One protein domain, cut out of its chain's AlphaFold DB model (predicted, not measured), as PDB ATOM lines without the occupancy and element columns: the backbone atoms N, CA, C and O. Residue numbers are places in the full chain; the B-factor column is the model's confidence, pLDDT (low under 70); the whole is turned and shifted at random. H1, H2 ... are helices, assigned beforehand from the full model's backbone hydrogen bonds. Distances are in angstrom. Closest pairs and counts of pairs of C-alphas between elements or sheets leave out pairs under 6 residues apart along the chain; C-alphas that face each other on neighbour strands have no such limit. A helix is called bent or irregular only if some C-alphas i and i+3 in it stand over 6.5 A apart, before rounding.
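This is residues 28 to 164 of the 164 residues of an uncharacterized protein of Clostridium chromiireducens (UniProt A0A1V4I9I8). One very long helix, H5, makes the length of a rod; H3 and then H4 run back along it one after the other, and the hairpin of H1 and H2 is set crosswise near its far end, with H2 crossing H5. The 137 printed residues hold five named helices, H1 to H5 in that order, and no named strand: the class is all helix. The whole is loose, with a radius of gyration of the C-alphas of 20.6 A and spans of 72 by 34 by 20 A.

Find C-alpha 28 at (387.104, 284.116, 292.064); from there H1 runs to residue 46, 24.9 A, with a kink of 30 degrees near residue 35. H2 holds residues 49 to 66, 25.6 A, and H3 residues 72 to 87, 22.0 A. H4, residues 93 to 114, spans 27.6 A; it has a kink of 46 degrees near residue 108 and is irregular, with C-alphas 108 and 111 7.4 A apart. H5, residues 118 to 162, runs 66.7 A to C-alpha 162 at (393.718, 283.900, 313.303).

Begin at the hub, H5. Its residues 149 to 157 touch H2, closest at the C-alphas of Ala 153 and Glu 61, 5.0 A, at a steep tilt of 46 degrees. Its residues 140 to 158 touch H3, closest at the C-alphas of Val 144 and Leu 83, 6.1 A, opposite ways at a shallow 19 degrees. Its residues 122 to 140 touch H4 in a hairpin, closest at the C-alphas of Ile 136 and Ala 95, 6.4 A. H1 touches H2, closest at the C-alphas of Leu 43 and Thr 52, 5.6 A; H1 and H4 are apart. Every O i to N i+4 pair is within hydrogen-bond range in H2 and H3, against 13 of 15 in H1, 15 of 18 in H4 and 39 of 41 in H5.

The farthest C-alphas, Lys 116 and Lys 164, are 72.8 A apart. The printed part has no cut, and its four links are tight. Look for pLDDT under 70 at residues 87 to 92, 109 to 118 and 163 to 164.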
ATOM      1  N   THR A  28     388.111 285.151 292.331       84.44
ATOM      2  CA  THR A  28     387.104 284.116 292.064       84.44
ATOM      3  C   THR A  28     386.670 284.047 290.585       84.44
ATOM      4  O   THR A  28     386.633 282.942 290.047       84.44
ATOM      5  N   PRO A  29     386.361 285.155 289.870       85.50
ATOM      6  CA  PRO A  29     385.959 285.090 288.462       85.50
ATOM      7  C   PRO A  29     386.964 284.392 287.536       85.50
ATOM      8  O   PRO A  29     386.549 283.645 286.654       85.50
ATOM      9  N   GLU A  30     388.264 284.612 287.737       85.44
ATOM     10  CA  GLU A  30     389.321 283.988 286.929       85.44
ATOM     11  C   GLU A  30     389.488 282.512 287.306       85.44
ATOM     12  O   GLU A  30     389.539 281.639 286.436       85.44
ATOM     13  N   MET A  31     389.453 282.219 288.609       89.62
ATOM     14  CA  MET A  31     389.565 280.859 289.137       89.62
ATOM     15  C   MET A  31     388.388 279.956 288.736       89.62
ATOM     16  O   MET A  31     388.553 278.743 288.664       89.62
ATOM     17  N   ILE A  32     387.201 280.503 288.438       91.31
ATOM     18  CA  ILE A  32     386.036 279.712 287.994       91.31
ATOM     19  C   ILE A  32     386.316 278.963 286.687       91.31
ATOM     20  O   ILE A  32     385.906 277.810 286.535       91.31
ATOM     21  N   GLU A  33     386.976 279.600 285.721       89.62
ATOM     22  CA  GLU A  33     387.254 278.937 284.444       89.62
ATOM     23  C   GLU A  33     388.309 277.840 284.619       89.62
ATOM     24  O   GLU A  33     388.128 276.719 284.131       89.62
ATOM     25  N   GLU A  34     389.343 278.106 285.420       92.12
ATOM     26  CA  GLU A  34     390.332 277.095 285.797       92.12
ATOM     27  C   GLU A  34     389.688 275.929 286.567       92.12
ATOM     28  O   GLU A  34     389.967 274.758 286.279       92.12
ATOM     29  N   TYR A  35     388.751 276.227 287.473       94.19
ATOM     30  CA  TYR A  35     387.963 275.245 288.213       94.19
ATOM     31  C   TYR A  35     387.217 274.303 287.281       94.19
ATOM     32  O   TYR A  35     387.374 273.088 287.382       94.19
ATOM     33  N   LYS A  36     386.429 274.835 286.340       92.75
ATOM     34  CA  LYS A  36     385.609 274.013 285.435       92.75
ATOM     35  C   LYS A  36     386.459 273.060 284.603       92.75
ATOM     36  O   LYS A  36     386.091 271.895 284.425       92.75
ATOM     37  N   VAL A  37     387.582 273.547 284.075       93.00
ATOM     38  CA  VAL A  37     388.500 272.739 283.260       93.00
ATOM     39  C   VAL A  37     389.148 271.650 284.112       93.00
ATOM     40  O   VAL A  37     389.166 270.478 283.719       93.00
ATOM     41  N   THR A  38     389.631 272.017 285.297       93.38
ATOM     42  CA  THR A  38     390.345 271.110 286.200       93.38
ATOM     43  C   THR A  38     389.416 270.049 286.785       93.38
ATOM     44  O   THR A  38     389.748 268.865 286.744       93.38
ATOM     45  N   PHE A  39     388.209 270.437 287.205       93.94
ATOM     46  CA  PHE A  39     387.178 269.529 287.703       93.94
ATOM     47  C   PHE A  39     386.832 268.462 286.662       93.94
ATOM     48  O   PHE A  39     386.864 267.271 286.960       93.94
ATOM     49  N   LYS A  40     386.572 268.863 285.407       93.56
ATOM     50  CA  LYS A  40     386.278 267.918 284.315       93.56
ATOM     51  C   LYS A  40     387.434 266.958 284.054       93.56
ATOM     52  O   LYS A  40     387.196 265.785 283.770       93.56
ATOM     53  N   ARG A  41     388.677 267.441 284.116       94.12
ATOM     54  CA  ARG A  41     389.866 266.604 283.915       94.12
ATOM     55  C   ARG A  41     390.005 265.569 285.029       94.12
ATOM     56  O   ARG A  41     390.182 264.396 284.726       94.12
ATOM     57  N   ILE A  42     389.882 265.990 286.286       92.31
ATOM     58  CA  ILE A  42     390.010 265.098 287.443       92.31
ATOM     59  C   ILE A  42     388.864 264.093 287.469       92.31
ATOM     60  O   ILE A  42     389.129 262.910 287.641       92.31
ATOM     61  N   LEU A  43     387.626 264.523 287.205       93.69
ATOM     62  CA  LEU A  43     386.473 263.624 287.166       93.69
ATOM     63  C   LEU A  43     386.657 262.496 286.144       93.69
ATOM     64  O   LEU A  43     386.327 261.351 286.433       93.69
ATOM     65  N   LYS A  44     387.226 262.795 284.969       93.44
ATOM     66  CA  LYS A  44     387.555 261.773 283.961       93.44
ATOM     67  C   LYS A  44     388.614 260.777 284.438       93.44
ATOM     68  O   LYS A  44     388.605 259.641 283.987       93.44
ATOM     69  N   MET A  45     389.535 261.205 285.300       90.56
ATOM     70  CA  MET A  45     390.621 260.364 285.811       90.56
ATOM     71  C   MET A  45     390.189 259.517 287.008       90.56
ATOM     72  O   MET A  45     390.596 258.368 287.127       90.56
ATOM     73  N   THR A  46     389.393 260.083 287.912       90.94
ATOM     74  CA  THR A  46     388.957 259.408 289.140       90.94
ATOM     75  C   THR A  46     387.700 258.573 288.930       90.94
ATOM     76  O   THR A  46     387.509 257.603 289.654       90.94
ATOM     77  N   ASN A  47     386.842 258.968 287.982       91.56
ATOM     78  CA  ASN A  47     385.488 258.447 287.788       91.56
ATOM     79  C   ASN A  47     384.627 258.452 289.073       91.56
ATOM     80  O   ASN A  47     383.666 257.699 289.196       91.56
ATOM     81  N   ASP A  48     384.977 259.309 290.035       93.06
ATOM     82  CA  ASP A  48     384.330 259.420 291.343       93.06
ATOM     83  C   ASP A  48     384.112 260.902 291.664       93.06
ATOM     84  O   ASP A  48     385.064 261.689 291.781       93.06
ATOM     85  N   LYS A  49     382.840 261.299 291.798       89.81
ATOM     86  CA  LYS A  49     382.460 262.695 292.053       89.81
ATOM     87  C   LYS A  49     382.942 263.162 293.430       89.81
ATOM     88  O   LYS A  49     383.424 264.285 293.540       89.81
ATOM     89  N   THR A  50     382.848 262.330 294.464       91.88
ATOM     90  CA  THR A  50     383.230 262.678 295.842       91.88
ATOM     91  C   THR A  50     384.734 262.868 295.954       91.88
ATOM     92  O   THR A  50     385.198 263.902 296.435       91.88
ATOM     93  N   ARG A  51     385.511 261.923 295.414       92.62
ATOM     94  CA  ARG A  51     386.973 262.032 295.373       92.62
ATOM     95  C   ARG A  51     387.423 263.253 294.574       92.62
ATOM     96  O   ARG A  51     388.351 263.946 294.978       92.62
ATOM     97  N   THR A  52     386.742 263.550 293.467       93.38
ATOM     98  CA  THR A  52     387.006 264.757 292.670       93.38
ATOM     99  C   THR A  52     386.776 266.028 293.480       93.38
ATOM    100  O   THR A  52     387.637 266.904 293.465       93.38
ATOM    101  N   LYS A  53     385.660 266.126 294.215       92.62
ATOM    102  CA  LYS A  53     385.366 267.292 295.063       92.62
ATOM    103  C   LYS A  53     386.445 267.513 296.118       92.62
ATOM    104  O   LYS A  53     386.881 268.644 296.285       92.62
ATOM    105  N   PHE A  54     386.908 266.446 296.769       93.62
ATOM    106  CA  PHE A  54     387.975 266.540 297.766       93.62
ATOM    107  C   PHE A  54     389.287 267.071 297.168       93.62
ATOM    108  O   PHE A  54     389.885 268.002 297.697       93.62
ATOM    109  N   ILE A  55     389.710 266.537 296.016       93.69
ATOM    110  CA  ILE A  55     390.921 267.016 295.328       93.69
ATOM    111  C   ILE A  55     390.760 268.482 294.898       93.69
ATOM    112  O   ILE A  55     391.698 269.270 294.999       93.69
ATOM    113  N   MET A  56     389.575 268.846 294.407       95.06
ATOM    114  CA  MET A  56     389.283 270.209 293.973       95.06
ATOM    115  C   MET A  56     389.273 271.202 295.129       95.06
ATOM    116  O   MET A  56     389.773 272.306 294.950       95.06
ATOM    117  N   PHE A  57     388.781 270.807 296.302       94.81
ATOM    118  CA  PHE A  57     388.825 271.638 297.500       94.81
ATOM    119  C   PHE A  57     390.265 272.041 297.846       94.81
ATOM    120  O   PHE A  57     390.566 273.232 297.903       94.81
ATOM    121  N   ASN A  58     391.174 271.065 297.939       94.19
ATOM    122  CA  ASN A  58     392.588 271.324 298.235       94.19
ATOM    123  C   ASN A  58     393.236 272.244 297.184       94.19
ATOM    124  O   ASN A  58     393.998 273.144 297.523       94.19
ATOM    125  N   LYS A  59     392.901 272.059 295.899       94.25
ATOM    126  CA  LYS A  59     393.401 272.922 294.816       94.25
ATOM    127  C   LYS A  59     392.898 274.358 294.916       94.25
ATOM    128  O   LYS A  59     393.670 275.283 294.691       94.25
ATOM    129  N   VAL A  60     391.619 274.548 295.231       94.00
ATOM    130  CA  VAL A  60     391.032 275.884 295.408       94.00
ATOM    131  C   VAL A  60     391.685 276.604 296.586       94.00
ATOM    132  O   VAL A  60     391.996 277.790 296.494       94.00
ATOM    133  N   GLU A  61     391.939 275.883 297.674       93.12
ATOM    134  CA  GLU A  61     392.657 276.419 298.824       93.12
ATOM    135  C   GLU A  61     394.087 276.848 298.453       93.12
ATOM    136  O   GLU A  61     394.496 277.966 298.772       93.12
ATOM    137  N   GLU A  62     394.827 276.015 297.712       91.75
ATOM    138  CA  GLU A  62     396.154 276.359 297.184       91.75
ATOM    139  C   GLU A  62     396.125 277.586 296.264       91.75
ATOM    140  O   GLU A  62     396.988 278.458 296.382       91.75
ATOM    141  N   TRP A  63     395.134 277.693 295.372       92.69
ATOM    142  CA  TRP A  63     394.980 278.859 294.497       92.69
ATOM    143  C   TRP A  63     394.883 280.150 295.303       92.69
ATOM    144  O   TRP A  63     395.628 281.090 295.036       92.69
ATOM    145  N   TYR A  64     394.043 280.184 296.338       90.12
ATOM    146  CA  TYR A  64     393.933 281.357 297.202       90.12
ATOM    147  C   TYR A  64     395.169 281.592 298.084       90.12
ATOM    148  O   TYR A  64     395.497 282.748 298.347       90.12
ATOM    149  N   LYS A  65     395.888 280.543 298.516       88.56
ATOM    150  CA  LYS A  65     397.171 280.676 299.244       88.56
ATOM    151  C   LYS A  65     398.254 281.340 298.393       88.56
ATOM    152  O   LYS A  65     399.077 282.084 298.926       88.56
ATOM    153  N   ASN A  66     398.247 281.088 297.086       88.44
ATOM    154  CA  ASN A  66     399.221 281.647 296.151       88.44
ATOM    155  C   ASN A  66     398.966 283.129 295.822       88.44
ATOM    156  O   ASN A  66     399.864 283.808 295.311       88.44
ATOM    157  N   GLU A  67     397.782 283.660 296.142       85.75
ATOM    158  CA  GLU A  67     397.450 285.063 295.912       85.75
ATOM    159  C   GLU A  67     398.047 285.983 296.986       85.75
ATOM    160  O   GLU A  67     397.679 285.952 298.161       85.75
ATOM    161  N   LYS A  68     398.959 286.871 296.570       73.81
ATOM    162  CA  LYS A  68     399.748 287.713 297.492       73.81
ATOM    163  C   LYS A  68     398.919 288.733 298.277       73.81
ATOM    164  O   LYS A  68     399.269 289.052 299.406       73.81
ATOM    165  N   ASN A  69     397.850 289.264 297.680       75.25
ATOM    166  CA  ASN A  69     397.085 290.399 298.211       75.25
ATOM    167  C   ASN A  69     395.575 290.141 298.138       75.25
ATOM    168  O   ASN A  69     394.822 290.940 297.575       75.25
ATOM    169  N   ILE A  70     395.125 289.005 298.668       81.44
ATOM    170  CA  ILE A  70     393.699 288.691 298.711       81.44
ATOM    171  C   ILE A  70     393.006 289.369 299.896       81.44
ATOM    172  O   ILE A  70     393.406 289.224 301.053       81.44
ATOM    173  N   ASN A  71     391.926 290.096 299.610       85.94
ATOM    174  CA  ASN A  71     391.005 290.569 300.637       85.94
ATOM    175  C   ASN A  71     389.920 289.504 300.845       85.94
ATOM    176  O   ASN A  71     388.935 289.453 300.106       85.94
ATOM    177  N   ILE A  72     390.122 288.657 301.856       86.19
ATOM    178  CA  ILE A  72     389.247 287.515 302.160       86.19
ATOM    179  C   ILE A  72     387.799 287.973 302.371       86.19
ATOM    180  O   ILE A  72     386.877 287.372 301.824       86.19
ATOM    181  N   SER A  73     387.580 289.058 303.114       87.38
ATOM    182  CA  SER A  73     386.233 289.556 303.407       87.38
ATOM    183  C   SER A  73     385.489 289.975 302.134       87.38
ATOM    184  O   SER A  73     384.318 289.638 301.970       87.38
ATOM    185  N   MET A  74     386.168 290.654 301.203       88.94
ATOM    186  CA  MET A  74     385.566 291.071 299.932       88.94
ATOM    187  C   MET A  74     385.242 289.888 299.015       88.94
ATOM    188  O   MET A  74     384.167 289.867 298.414       88.94
ATOM    189  N   GLU A  75     386.115 288.881 298.947       89.50
ATOM    190  CA  GLU A  75     385.839 287.640 298.211       89.50
ATOM    191  C   GLU A  75     384.640 286.895 298.798       89.50
ATOM    192  O   GLU A  75     383.733 286.498 298.068       89.50
ATOM    193  N   LYS A  76     384.569 286.778 300.130       91.06
ATOM    194  CA  LYS A  76     383.424 286.160 300.810       91.06
ATOM    195  C   LYS A  76     382.123 286.900 300.522       91.06
ATOM    196  O   LYS A  76     381.109 286.250 300.281       91.06
ATOM    197  N   ILE A  77     382.126 288.235 300.523       88.69
ATOM    198  CA  ILE A  77     380.943 289.036 300.167       88.69
ATOM    199  C   ILE A  77     380.531 288.765 298.716       88.69
ATOM    200  O   ILE A  77     379.349 288.529 298.454       88.69
ATOM    201  N   TYR A  78     381.488 288.745 297.786       90.38
ATOM    202  CA  TYR A  78     381.222 288.431 296.384       90.38
ATOM    203  C   TYR A  78     380.603 287.034 296.220       90.38
ATOM    204  O   TYR A  78     379.553 286.890 295.590       90.38
ATOM    205  N   LEU A  79     381.204 286.018 296.839       90.62
ATOM    206  CA  LEU A  79     380.725 284.636 296.803       90.62
ATOM    207  C   LEU A  79     379.335 284.490 297.418       90.62
ATOM    208  O   LEU A  79     378.458 283.898 296.795       90.62
ATOM    209  N   LYS A  80     379.101 285.072 298.600       89.62
ATOM    210  CA  LYS A  80     377.789 285.057 299.266       89.62
ATOM    211  C   LYS A  80     376.720 285.751 298.426       89.62
ATOM    212  O   LYS A  80     375.608 285.245 298.329       89.62
ATOM    213  N   SER A  81     377.055 286.868 297.779       87.19
ATOM    214  CA  SER A  81     376.145 287.554 296.856       87.19
ATOM    215  C   SER A  81     375.790 286.672 295.653       87.19
ATOM    216  O   SER A  81     374.616 286.564 295.294       87.19
ATOM    217  N   LYS A  82     376.775 285.982 295.058       87.62
ATOM    218  CA  LYS A  82     376.528 285.046 293.953       87.62
ATOM    219  C   LYS A  82     375.717 283.834 294.394       87.62
ATOM    220  O   LYS A  82     374.723 283.535 293.743       87.62
ATOM    221  N   LEU A  83     376.068 283.192 295.505       86.38
ATOM    222  CA  LEU A  83     375.287 282.103 296.096       86.38
ATOM    223  C   LEU A  83     373.843 282.533 296.341       86.38
ATOM    224  O   LEU A  83     372.931 281.856 295.881       86.38
ATOM    225  N   GLY A  84     373.649 283.700 296.959       82.06
ATOM    226  CA  GLY A  84     372.335 284.295 297.171       82.06
ATOM    227  C   GLY A  84     371.550 284.463 295.873       82.06
ATOM    228  O   GLY A  84     370.370 284.162 295.848       82.06
ATOM    229  N   SER A  85     372.188 284.852 294.767       80.06
ATOM    230  CA  SER A  85     371.500 284.944 293.470       80.06
ATOM    231  C   SER A  85     371.074 283.587 292.888       80.06
ATOM    232  O   SER A  85     370.097 283.523 292.150       80.06
ATOM    233  N   PHE A  86     371.768 282.495 293.224       76.00
ATOM    234  CA  PHE A  86     371.381 281.144 292.801       76.00
ATOM    235  C   PHE A  86     370.370 280.485 293.747       76.00
ATOM    236  O   PHE A  86     369.686 279.555 293.336       76.00
ATOM    237  N   THR A  87     370.251 280.960 294.990       69.25
ATOM    238  CA  THR A  87     369.354 280.386 296.007       69.25
ATOM    239  C   THR A  87     368.143 281.265 296.342       69.25
ATOM    240  O   THR A  87     367.160 280.760 296.889       69.25
ATOM    241  N   SER A  88     368.151 282.563 296.006       58.66
ATOM    242  CA  SER A  88     367.026 283.461 296.286       58.66
ATOM    243  C   SER A  88     365.842 283.121 295.383       58.66
ATOM    244  O   SER A  88     365.936 283.266 294.166       58.66
ATOM    245  N   GLY A  89     364.728 282.697 295.988       55.50
ATOM    246  CA  GLY A  89     363.500 282.309 295.283       55.50
ATOM    247  C   GLY A  89     363.192 280.807 295.281       55.50
ATOM    248  O   GLY A  89     362.194 280.409 294.695       55.50
ATOM    249  N   GLY A  90     364.005 279.959 295.931       57.59
ATOM    250  CA  GLY A  90     363.737 278.515 296.091       57.59
ATOM    251  C   GLY A  90     364.025 277.649 294.852       57.59
ATOM    252  O   GLY A  90     364.234 276.447 294.970       57.59
ATOM    253  N   CYS A  91     364.112 278.267 293.679       62.34
ATOM    254  CA  CYS A  91     364.640 277.735 292.426       62.34
ATOM    255  C   CYS A  91     365.420 278.892 291.799       62.34
ATOM    256  O   CYS A  91     364.859 279.982 291.690       62.34
ATOM    257  N   GLY A  92     366.698 278.717 291.462       64.31
ATOM    258  CA  GLY A  92     367.569 279.817 291.040       64.31
ATOM    259  C   GLY A  92     367.023 280.643 289.868       64.31
ATOM    260  O   GLY A  92     365.989 280.337 289.263       64.31
ATOM    261  N   ILE A  93     367.702 281.747 289.546       73.44
ATOM    262  CA  ILE A  93     367.237 282.716 288.535       73.44
ATOM    263  C   ILE A  93     366.883 282.042 287.199       73.44
ATOM    264  O   ILE A  93     365.901 282.424 286.569       73.44
ATOM    265  N   GLY A  94     367.638 281.033 286.764       73.00
ATOM    266  CA  GLY A  94     367.389 280.312 285.519       73.00
ATOM    267  C   GLY A  94     366.101 279.494 285.557       73.00
ATOM    268  O   GLY A  94     365.301 279.574 284.625       73.00
ATOM    269  N   ALA A  95     365.869 278.747 286.636       75.31
ATOM    270  CA  ALA A  95     364.640 277.975 286.812       75.31
ATOM    271  C   ALA A  95     363.408 278.892 286.934       75.31
ATOM    272  O   ALA A  95     362.379 278.644 286.303       75.31
ATOM    273  N   SER A  96     363.544 279.998 287.668       79.69
ATOM    274  CA  SER A  96     362.504 281.023 287.814       79.69
ATOM    275  C   SER A  96     362.160 281.704 286.482       79.69
ATOM    276  O   SER A  96     360.985 281.858 286.142       79.69
ATOM    277  N   LEU A  97     363.169 282.057 285.677       81.44
ATOM    278  CA  LEU A  97     362.972 282.602 284.330       81.44
ATOM    279  C   LEU A  97     362.314 281.587 283.392       81.44
ATOM    280  O   LEU A  97     361.400 281.951 282.652       81.44
ATOM    281  N   LEU A  98     362.741 280.321 283.429       83.81
ATOM    282  CA  LEU A  98     362.140 279.270 282.612       83.81
ATOM    283  C   LEU A  98     360.664 279.078 282.960       83.81
ATOM    284  O   LEU A  98     359.839 278.991 282.051       83.81
ATOM    285  N   ALA A  99     360.327 279.043 284.250       82.31
ATOM    286  CA  ALA A  99     358.951 278.922 284.718       82.31
ATOM    287  C   ALA A  99     358.102 280.123 284.272       82.31
ATOM    288  O   ALA A  99     356.998 279.940 283.764       82.31
ATOM    289  N   GLY A 100     358.638 281.345 284.371       83.19
ATOM    290  CA  GLY A 100     357.959 282.553 283.897       83.19
ATOM    291  C   GLY A 100     357.698 282.541 282.387       83.19
ATOM    292  O   GLY A 100     356.583 282.821 281.945       83.19
ATOM    293  N   LEU A 101     358.698 282.155 281.589       83.62
ATOM    294  CA  LEU A 101     358.573 282.058 280.131       83.62
ATOM    295  C   LEU A 101     357.609 280.948 279.704       83.62
ATOM    296  O   LEU A 101     356.791 281.158 278.811       83.62
ATOM    297  N   THR A 102     357.674 279.780 280.344       83.31
ATOM    298  CA  THR A 102     356.768 278.666 280.031       83.31
ATOM    299  C   THR A 102     355.338 278.963 280.458       83.31
ATOM    300  O   THR A 102     354.430 278.704 279.674       83.31
ATOM    301  N   ALA A 103     355.118 279.576 281.625       83.12
ATOM    302  CA  ALA A 103     353.794 280.022 282.051       83.12
ATOM    303  C   ALA A 103     353.212 281.076 281.095       83.12
ATOM    304  O   ALA A 103     352.079 280.924 280.640       83.12
ATOM    305  N   SER A 104     353.996 282.098 280.730       80.62
ATOM    306  CA  SER A 104     353.573 283.129 279.774       80.62
ATOM    307  C   SER A 104     353.270 282.538 278.394       80.62
ATOM    308  O   SER A 104     352.237 282.859 277.812       80.62
ATOM    309  N   GLY A 105     354.118 281.635 277.891       75.75
ATOM    310  CA  GLY A 105     353.892 280.954 276.618       75.75
ATOM    311  C   GLY A 105     352.644 280.068 276.641       75.75
ATOM    312  O   GLY A 105     351.837 280.100 275.719       75.75
ATOM    313  N   ILE A 106     352.414 279.313 277.712       75.56
ATOM    314  CA  ILE A 106     351.211 278.483 277.821       75.56
ATOM    315  C   ILE A 106     349.953 279.365 277.847       75.56
ATOM    316  O   ILE A 106     349.038 279.128 277.060       75.56
ATOM    317  N   PHE A 107     349.924 280.417 278.671       74.19
ATOM    318  CA  PHE A 107     348.766 281.314 278.768       74.19
ATOM    319  C   PHE A 107     348.457 282.047 277.458       74.19
ATOM    320  O   PHE A 107     347.294 282.134 277.075       74.19
ATOM    321  N   SER A 108     349.469 282.541 276.738       74.31
ATOM    322  CA  SER A 108     349.247 283.289 275.493       74.31
ATOM    323  C   SER A 108     348.782 282.421 274.316       74.31
ATOM    324  O   SER A 108     348.124 282.934 273.412       74.31
ATOM    325  N   TYR A 109     349.105 281.123 274.301       68.19
ATOM    326  CA  TYR A 109     348.852 280.246 273.146       68.19
ATOM    327  C   TYR A 109     347.799 279.147 273.396       68.19
ATOM    328  O   TYR A 109     347.438 278.424 272.457       68.19
ATOM    329  N   ILE A 110     347.263 279.045 274.623       69.06
ATOM    330  CA  ILE A 110     346.230 278.070 275.016       69.06
ATOM    331  C   ILE A 110     344.950 278.192 274.178       69.06
ATOM    332  O   ILE A 110     344.397 277.171 273.765       69.06
ATOM    333  N   ASP A 111     344.510 279.416 273.869       62.00
ATOM    334  CA  ASP A 111     343.187 279.623 273.272       62.00
ATOM    335  C   ASP A 111     343.129 279.368 271.759       62.00
ATOM    336  O   ASP A 111     342.121 278.858 271.272       62.00
ATOM    337  N   ASN A 112     344.209 279.640 271.012       61.91
ATOM    338  CA  ASN A 112     344.187 279.599 269.540       61.91
ATOM    339  C   ASN A 112     345.022 278.478 268.896       61.91
ATOM    340  O   ASN A 112     344.676 278.023 267.803       61.91
ATOM    341  N   TYR A 113     346.106 278.020 269.535       61.84
ATOM    342  CA  TYR A 113     347.077 277.110 268.904       61.84
ATOM    343  C   TYR A 113     347.121 275.725 269.551       61.84
ATOM    344  O   TYR A 113     347.107 274.719 268.837       61.84
ATOM    345  N   LEU A 114     347.094 275.638 270.886       61.12
ATOM    346  CA  LEU A 114     347.172 274.349 271.591       61.12
ATOM    347  C   LEU A 114     345.963 273.439 271.326       61.12
ATOM    348  O   LEU A 114     346.131 272.228 271.210       61.12
ATOM    349  N   LYS A 115     344.765 274.004 271.117       59.44
ATOM    350  CA  LYS A 115     343.574 273.233 270.707       59.44
ATOM    351  C   LYS A 115     343.689 272.621 269.302       59.44
ATOM    352  O   LYS A 115     343.057 271.602 269.045       59.44
ATOM    353  N   LYS A 116     344.479 273.215 268.395       66.12
ATOM    354  CA  LYS A 116     344.645 272.751 267.000       66.12
ATOM    355  C   LYS A 116     345.791 271.758 266.810       66.12
ATOM    356  O   LYS A 116     345.727 270.938 265.902       66.12
ATOM    357  N   LEU A 117     346.827 271.835 267.642       65.94
ATOM    358  CA  LEU A 117     348.043 271.020 267.517       65.94
ATOM    359  C   LEU A 117     347.869 269.572 268.009       65.94
ATOM    360  O   LEU A 117     348.730 268.735 267.765       65.94
ATOM    361  N   GLY A 118     346.740 269.238 268.636       69.69
ATOM    362  CA  GLY A 118     346.453 267.881 269.097       69.69
ATOM    363  C   GLY A 118     347.307 267.446 270.302       69.69
ATOM    364  O   GLY A 118     348.301 268.084 270.656       69.69
ATOM    365  N   PRO A 119     346.927 266.342 270.968       75.44
ATOM    366  CA  PRO A 119     347.530 265.925 272.237       75.44
ATOM    367  C   PRO A 119     349.018 265.560 272.115       75.44
ATOM    368  O   PRO A 119     349.785 265.805 273.040       75.44
ATOM    369  N   PHE A 120     349.449 265.045 270.960       79.56
ATOM    370  CA  PHE A 120     350.826 264.596 270.727       79.56
ATOM    371  C   PHE A 120     351.863 265.730 270.806       79.56
ATOM    372  O   PHE A 120     352.900 265.587 271.455       79.56
ATOM    373  N   PHE A 121     351.575 266.885 270.200       79.31
ATOM    374  CA  PHE A 121     352.474 268.045 270.244       79.31
ATOM    375  C   PHE A 121     352.589 268.630 271.652       79.31
ATOM    376  O   PHE A 121     353.669 269.061 272.057       79.31
ATOM    377  N   LEU A 122     351.495 268.603 272.417       77.81
ATOM    378  CA  LEU A 122     351.476 269.045 273.807       77.81
ATOM    379  C   LEU A 122     352.371 268.141 274.668       77.81
ATOM    380  O   LEU A 122     353.196 268.638 275.434       77.81
ATOM    381  N   THR A 123     352.289 266.819 274.481       82.56
ATOM    382  CA  THR A 123     353.167 265.861 275.167       82.56
ATOM    383  C   THR A 123     354.647 266.107 274.858       82.56
ATOM    384  O   THR A 123     355.458 266.143 275.783       82.56
ATOM    385  N   ILE A 124     355.010 266.333 273.589       85.62
ATOM    386  CA  ILE A 124     356.399 266.645 273.202       85.62
ATOM    387  C   ILE A 124     356.863 267.962 273.832       85.62
ATOM    388  O   ILE A 124     357.974 268.031 274.352       85.62
ATOM    389  N   TYR A 125     356.021 268.996 273.817       83.19
ATOM    390  CA  TYR A 125     356.346 270.288 274.418       83.19
ATOM    391  C   TYR A 125     356.634 270.162 275.919       83.19
ATOM    392  O   TYR A 125     357.665 270.648 276.382       83.19
ATOM    393  N   ILE A 126     355.776 269.456 276.666       84.00
ATOM    394  CA  ILE A 126     355.998 269.196 278.096       84.00
ATOM    395  C   ILE A 126     357.321 268.455 278.305       84.00
ATOM    396  O   ILE A 126     358.105 268.852 279.164       84.00
ATOM    397  N   LEU A 127     357.594 267.414 277.512       89.44
ATOM    398  CA  LEU A 127     358.830 266.641 277.626       89.44
ATOM    399  C   LEU A 127     360.069 267.519 277.398       89.44
ATOM    400  O   LEU A 127     361.015 267.457 278.180       89.44
ATOM    401  N   LEU A 128     360.050 268.375 276.373       88.00
ATOM    402  CA  LEU A 128     361.149 269.297 276.076       88.00
ATOM    403  C   LEU A 128     361.367 270.311 277.200       88.00
ATOM    404  O   LEU A 128     362.505 270.513 277.621       88.00
ATOM    405  N   VAL A 129     360.290 270.917 277.711       87.44
ATOM    406  CA  VAL A 129     360.354 271.853 278.842       87.44
ATOM    407  C   VAL A 129     360.922 271.167 280.080       87.44
ATOM    408  O   VAL A 129     361.775 271.737 280.755       87.44
ATOM    409  N   LEU A 130     360.499 269.934 280.357       88.12
ATOM    410  CA  LEU A 130     360.944 269.170 281.516       88.12
ATOM    411  C   LEU A 130     362.429 268.798 281.396       88.12
ATOM    412  O   LEU A 130     363.198 269.049 282.323       88.12
ATOM    413  N   CYS A 131     362.870 268.295 280.238       89.50
ATOM    414  CA  CYS A 131     364.288 268.036 279.968       89.50
ATOM    415  C   CYS A 131     365.139 269.307 280.095       89.50
ATOM    416  O   CYS A 131     366.232 269.275 280.666       89.50
ATOM    417  N   PHE A 132     364.644 270.432 279.577       88.38
ATOM    418  CA  PHE A 132     365.341 271.710 279.660       88.38
ATOM    419  C   PHE A 132     365.409 272.235 281.100       88.38
ATOM    420  O   PHE A 132     366.464 272.700 281.533       88.38
ATOM    421  N   GLY A 133     364.326 272.083 281.865       86.31
ATOM    422  CA  GLY A 133     364.272 272.408 283.288       86.31
ATOM    423  C   GLY A 133     365.287 271.610 284.095       86.31
ATOM    424  O   GLY A 133     366.104 272.205 284.789       86.31
ATOM    425  N   ILE A 134     365.320 270.282 283.933       87.31
ATOM    426  CA  ILE A 134     366.306 269.415 284.604       87.31
ATOM    427  C   ILE A 134     367.734 269.880 284.303       87.31
ATOM    428  O   ILE A 134     368.561 269.959 285.210       87.31
ATOM    429  N   LYS A 135     368.028 270.214 283.042       88.56
ATOM    430  CA  LYS A 135     369.355 270.696 282.646       88.56
ATOM    431  C   LYS A 135     369.725 272.005 283.347       88.56
ATOM    432  O   LYS A 135     370.840 272.121 283.844       88.56
ATOM    433  N   ILE A 136     368.807 272.972 283.399       86.50
ATOM    434  CA  ILE A 136     369.046 274.246 284.090       86.50
ATOM    435  C   ILE A 136     369.268 274.023 285.586       86.50
ATOM    436  O   ILE A 136     370.231 274.560 286.128       86.50
ATOM    437  N   LEU A 137     368.431 273.205 286.232       84.56
ATOM    438  CA  LEU A 137     368.583 272.889 287.654       84.56
ATOM    439  C   LEU A 137     369.941 272.235 287.932       84.56
ATOM    440  O   LEU A 137     370.613 272.604 288.889       84.56
ATOM    441  N   TYR A 138     370.371 271.307 287.077       86.00
ATOM    442  CA  TYR A 138     371.677 270.663 287.203       86.00
ATOM    443  C   TYR A 138     372.838 271.662 287.083       86.00
ATOM    444  O   TYR A 138     373.784 271.627 287.874       86.00
ATOM    445  N   ASP A 139     372.770 272.574 286.109       86.56
ATOM    446  CA  ASP A 139     373.793 273.604 285.917       86.56
ATOM    447  C   ASP A 139     373.828 274.609 287.083       86.56
ATOM    448  O   ASP A 139     374.902 275.101 287.442       86.56
ATOM    449  N   GLU A 140     372.679 274.934 287.681       85.75
ATOM    450  CA  GLU A 140     372.596 275.787 288.872       85.75
ATOM    451  C   GLU A 140     373.153 275.094 290.114       85.75
ATOM    452  O   GLU A 140     373.999 275.677 290.794       85.75
ATOM    453  N   ASP A 141     372.762 273.845 290.367       86.38
ATOM    454  CA  ASP A 141     373.257 273.052 291.494       86.38
ATOM    455  C   ASP A 141     374.786 272.903 291.435       86.38
ATOM    456  O   ASP A 141     375.499 273.170 292.405       86.38
ATOM    457  N   SER A 142     375.331 272.629 290.242       87.38
ATOM    458  CA  SER A 142     376.781 272.585 290.037       87.38
ATOM    459  C   SER A 142     377.473 273.923 290.321       87.38
ATOM    460  O   SER A 142     378.617 273.923 290.784       87.38
ATOM    461  N   LYS A 143     376.832 275.063 290.032       89.75
ATOM    462  CA  LYS A 143     377.393 276.388 290.347       89.75
ATOM    463  C   LYS A 143     377.353 276.654 291.845       89.75
ATOM    464  O   LYS A 143     378.344 277.148 292.375       89.75
ATOM    465  N   VAL A 144     376.248 276.334 292.516       89.56
ATOM    466  CA  VAL A 144     376.103 276.490 293.972       89.56
ATOM    467  C   VAL A 144     377.165 275.672 294.699       89.56
ATOM    468  O   VAL A 144     377.882 276.206 295.543       89.56
ATOM    469  N   GLU A 145     377.333 274.410 294.310       89.94
ATOM    470  CA  GLU A 145     378.368 273.522 294.839       89.94
ATOM    471  C   GLU A 145     379.779 274.113 294.672       89.94
ATOM    472  O   GLU A 145     380.550 274.173 295.631       89.94
ATOM    473  N   MET A 146     380.099 274.619 293.480       93.19
ATOM    474  CA  MET A 146     381.375 275.279 293.210       93.19
ATOM    475  C   MET A 146     381.581 276.519 294.098       93.19
ATOM    476  O   MET A 146     382.621 276.646 294.740       93.19
ATOM    477  N   TYR A 147     380.609 277.435 294.163       92.38
ATOM    478  CA  TYR A 147     380.731 278.653 294.970       92.38
ATOM    479  C   TYR A 147     380.834 278.365 296.474       92.38
ATOM    480  O   TYR A 147     381.578 279.059 297.167       92.38
ATOM    481  N   ASN A 148     380.146 277.336 296.974       92.38
ATOM    482  CA  ASN A 148     380.295 276.878 298.357       92.38
ATOM    483  C   ASN A 148     381.712 276.359 298.629       92.38
ATOM    484  O   ASN A 148     382.279 276.673 299.668       92.38
ATOM    485  N   MET A 149     382.317 275.633 297.684       93.88
ATOM    486  CA  MET A 149     383.702 275.166 297.810       93.88
ATOM    487  C   MET A 149     384.697 276.329 297.914       93.88
ATOM    488  O   MET A 149     385.575 276.307 298.774       93.88
ATOM    489  N   PHE A 150     384.537 277.367 297.085       93.44
ATOM    490  CA  PHE A 150     385.342 278.590 297.187       93.44
ATOM    491  C   PHE A 150     385.151 279.296 298.536       93.44
ATOM    492  O   PHE A 150     386.122 279.751 299.141       93.44
ATOM    493  N   LEU A 151     383.909 279.373 299.022       93.50
ATOM    494  CA  LEU A 151     383.601 280.015 300.298       93.50
ATOM    495  C   LEU A 151     384.251 279.272 301.470       93.50
ATOM    496  O   LEU A 151     384.826 279.911 302.349       93.50
ATOM    497  N   GLU A 152     384.190 277.943 301.451       93.50
ATOM    498  CA  GLU A 152     384.765 277.099 302.493       93.50
ATOM    499  C   GLU A 152     386.294 277.158 302.502       93.50
ATOM    500  O   GLU A 152     386.898 277.324 303.559       93.50
ATOM    501  N   ALA A 153     386.928 277.152 301.326       92.62
ATOM    502  CA  ALA A 153     388.371 277.356 301.224       92.62
ATOM    503  C   ALA A 153     388.798 278.701 301.842       92.62
ATOM    504  O   ALA A 153     389.756 278.765 302.606       92.62
ATOM    505  N   LEU A 154     388.053 279.783 301.587       91.31
ATOM    506  CA  LEU A 154     388.319 281.086 302.209       91.31
ATOM    507  C   LEU A 154     388.011 281.124 303.713       91.31
ATOM    508  O   LEU A 154     388.592 281.944 304.424       91.31
ATOM    509  N   ASN A 155     387.078 280.304 304.206       91.50
ATOM    510  CA  ASN A 155     386.841 280.145 305.641       91.50
ATOM    511  C   ASN A 155     388.061 279.526 306.313       91.50
ATOM    512  O   ASN A 155     388.599 280.149 307.226       91.50
ATOM    513  N   ASN A 156     388.560 278.401 305.798       90.19
ATOM    514  CA  ASN A 156     389.756 277.747 306.333       90.19
ATOM    515  C   ASN A 156     390.974 278.677 306.344       90.19
ATOM    516  O   ASN A 156     391.668 278.779 307.350       90.19
ATOM    517  N   LEU A 157     391.174 279.453 305.277       86.94
ATOM    518  CA  LEU A 157     392.274 280.421 305.212       86.94
ATOM    519  C   LEU A 157     392.178 281.564 306.224       86.94
ATOM    520  O   LEU A 157     393.199 282.157 306.572       86.94
ATOM    521  N   GLU A 158     390.969 281.931 306.650       84.44
ATOM    522  CA  GLU A 158     390.778 282.940 307.693       84.44
ATOM    523  C   GLU A 158     391.059 282.352 309.081       84.44
ATOM    524  O   GLU A 158     391.725 283.008 309.880       84.44
ATOM    525  N   TYR A 159     390.632 281.112 309.343       81.00
ATOM    526  CA  TYR A 159     390.951 280.400 310.587       81.00
ATOM    527  C   TYR A 159     392.466 280.227 310.772       81.00
ATOM    528  O   TYR A 159     392.999 280.664 311.790       81.00
ATOM    529  N   ASP A 160     393.175 279.736 309.751       75.75
ATOM    530  CA  ASP A 160     394.637 279.548 309.773       75.75
ATOM    531  C   ASP A 160     395.422 280.845 310.054       75.75
ATOM    532  O   ASP A 160     396.554 280.811 310.542       75.75
ATOM    533  N   LYS A 161     394.861 282.007 309.690       72.31
ATOM    534  CA  LYS A 161     395.476 283.321 309.942       72.31
ATOM    535  C   LYS A 161     395.217 283.840 311.352       72.31
ATOM    536  O   LYS A 161     396.030 284.614 311.837       72.31
ATOM    537  N   ASN A 162     394.106 283.450 311.968       70.62
ATOM    538  CA  ASN A 162     393.718 283.900 313.303       70.62
ATOM    539  C   ASN A 162     394.343 283.048 314.423       70.62
ATOM    540  O   ASN A 162     394.372 283.495 315.565       70.62
ATOM    541  N   GLU A 163     394.840 281.846 314.112       61.28
ATOM    542  CA  GLU A 163     395.575 280.985 315.056       61.28
ATOM    543  C   GLU A 163     397.094 281.262 315.121       61.28
ATOM    544  O   GLU A 163     397.798 280.622 315.902       61.28
ATOM    545  N   LYS A 164     397.614 282.205 314.323       49.50
ATOM    546  CA  LYS A 164     399.027 282.634 314.338       49.50
ATOM    547  C   LYS A 164     399.222 283.943 315.087       49.50
ATOM    548  O   LYS A 164     400.269 284.053 315.761       49.50
TER     549      LYS A 164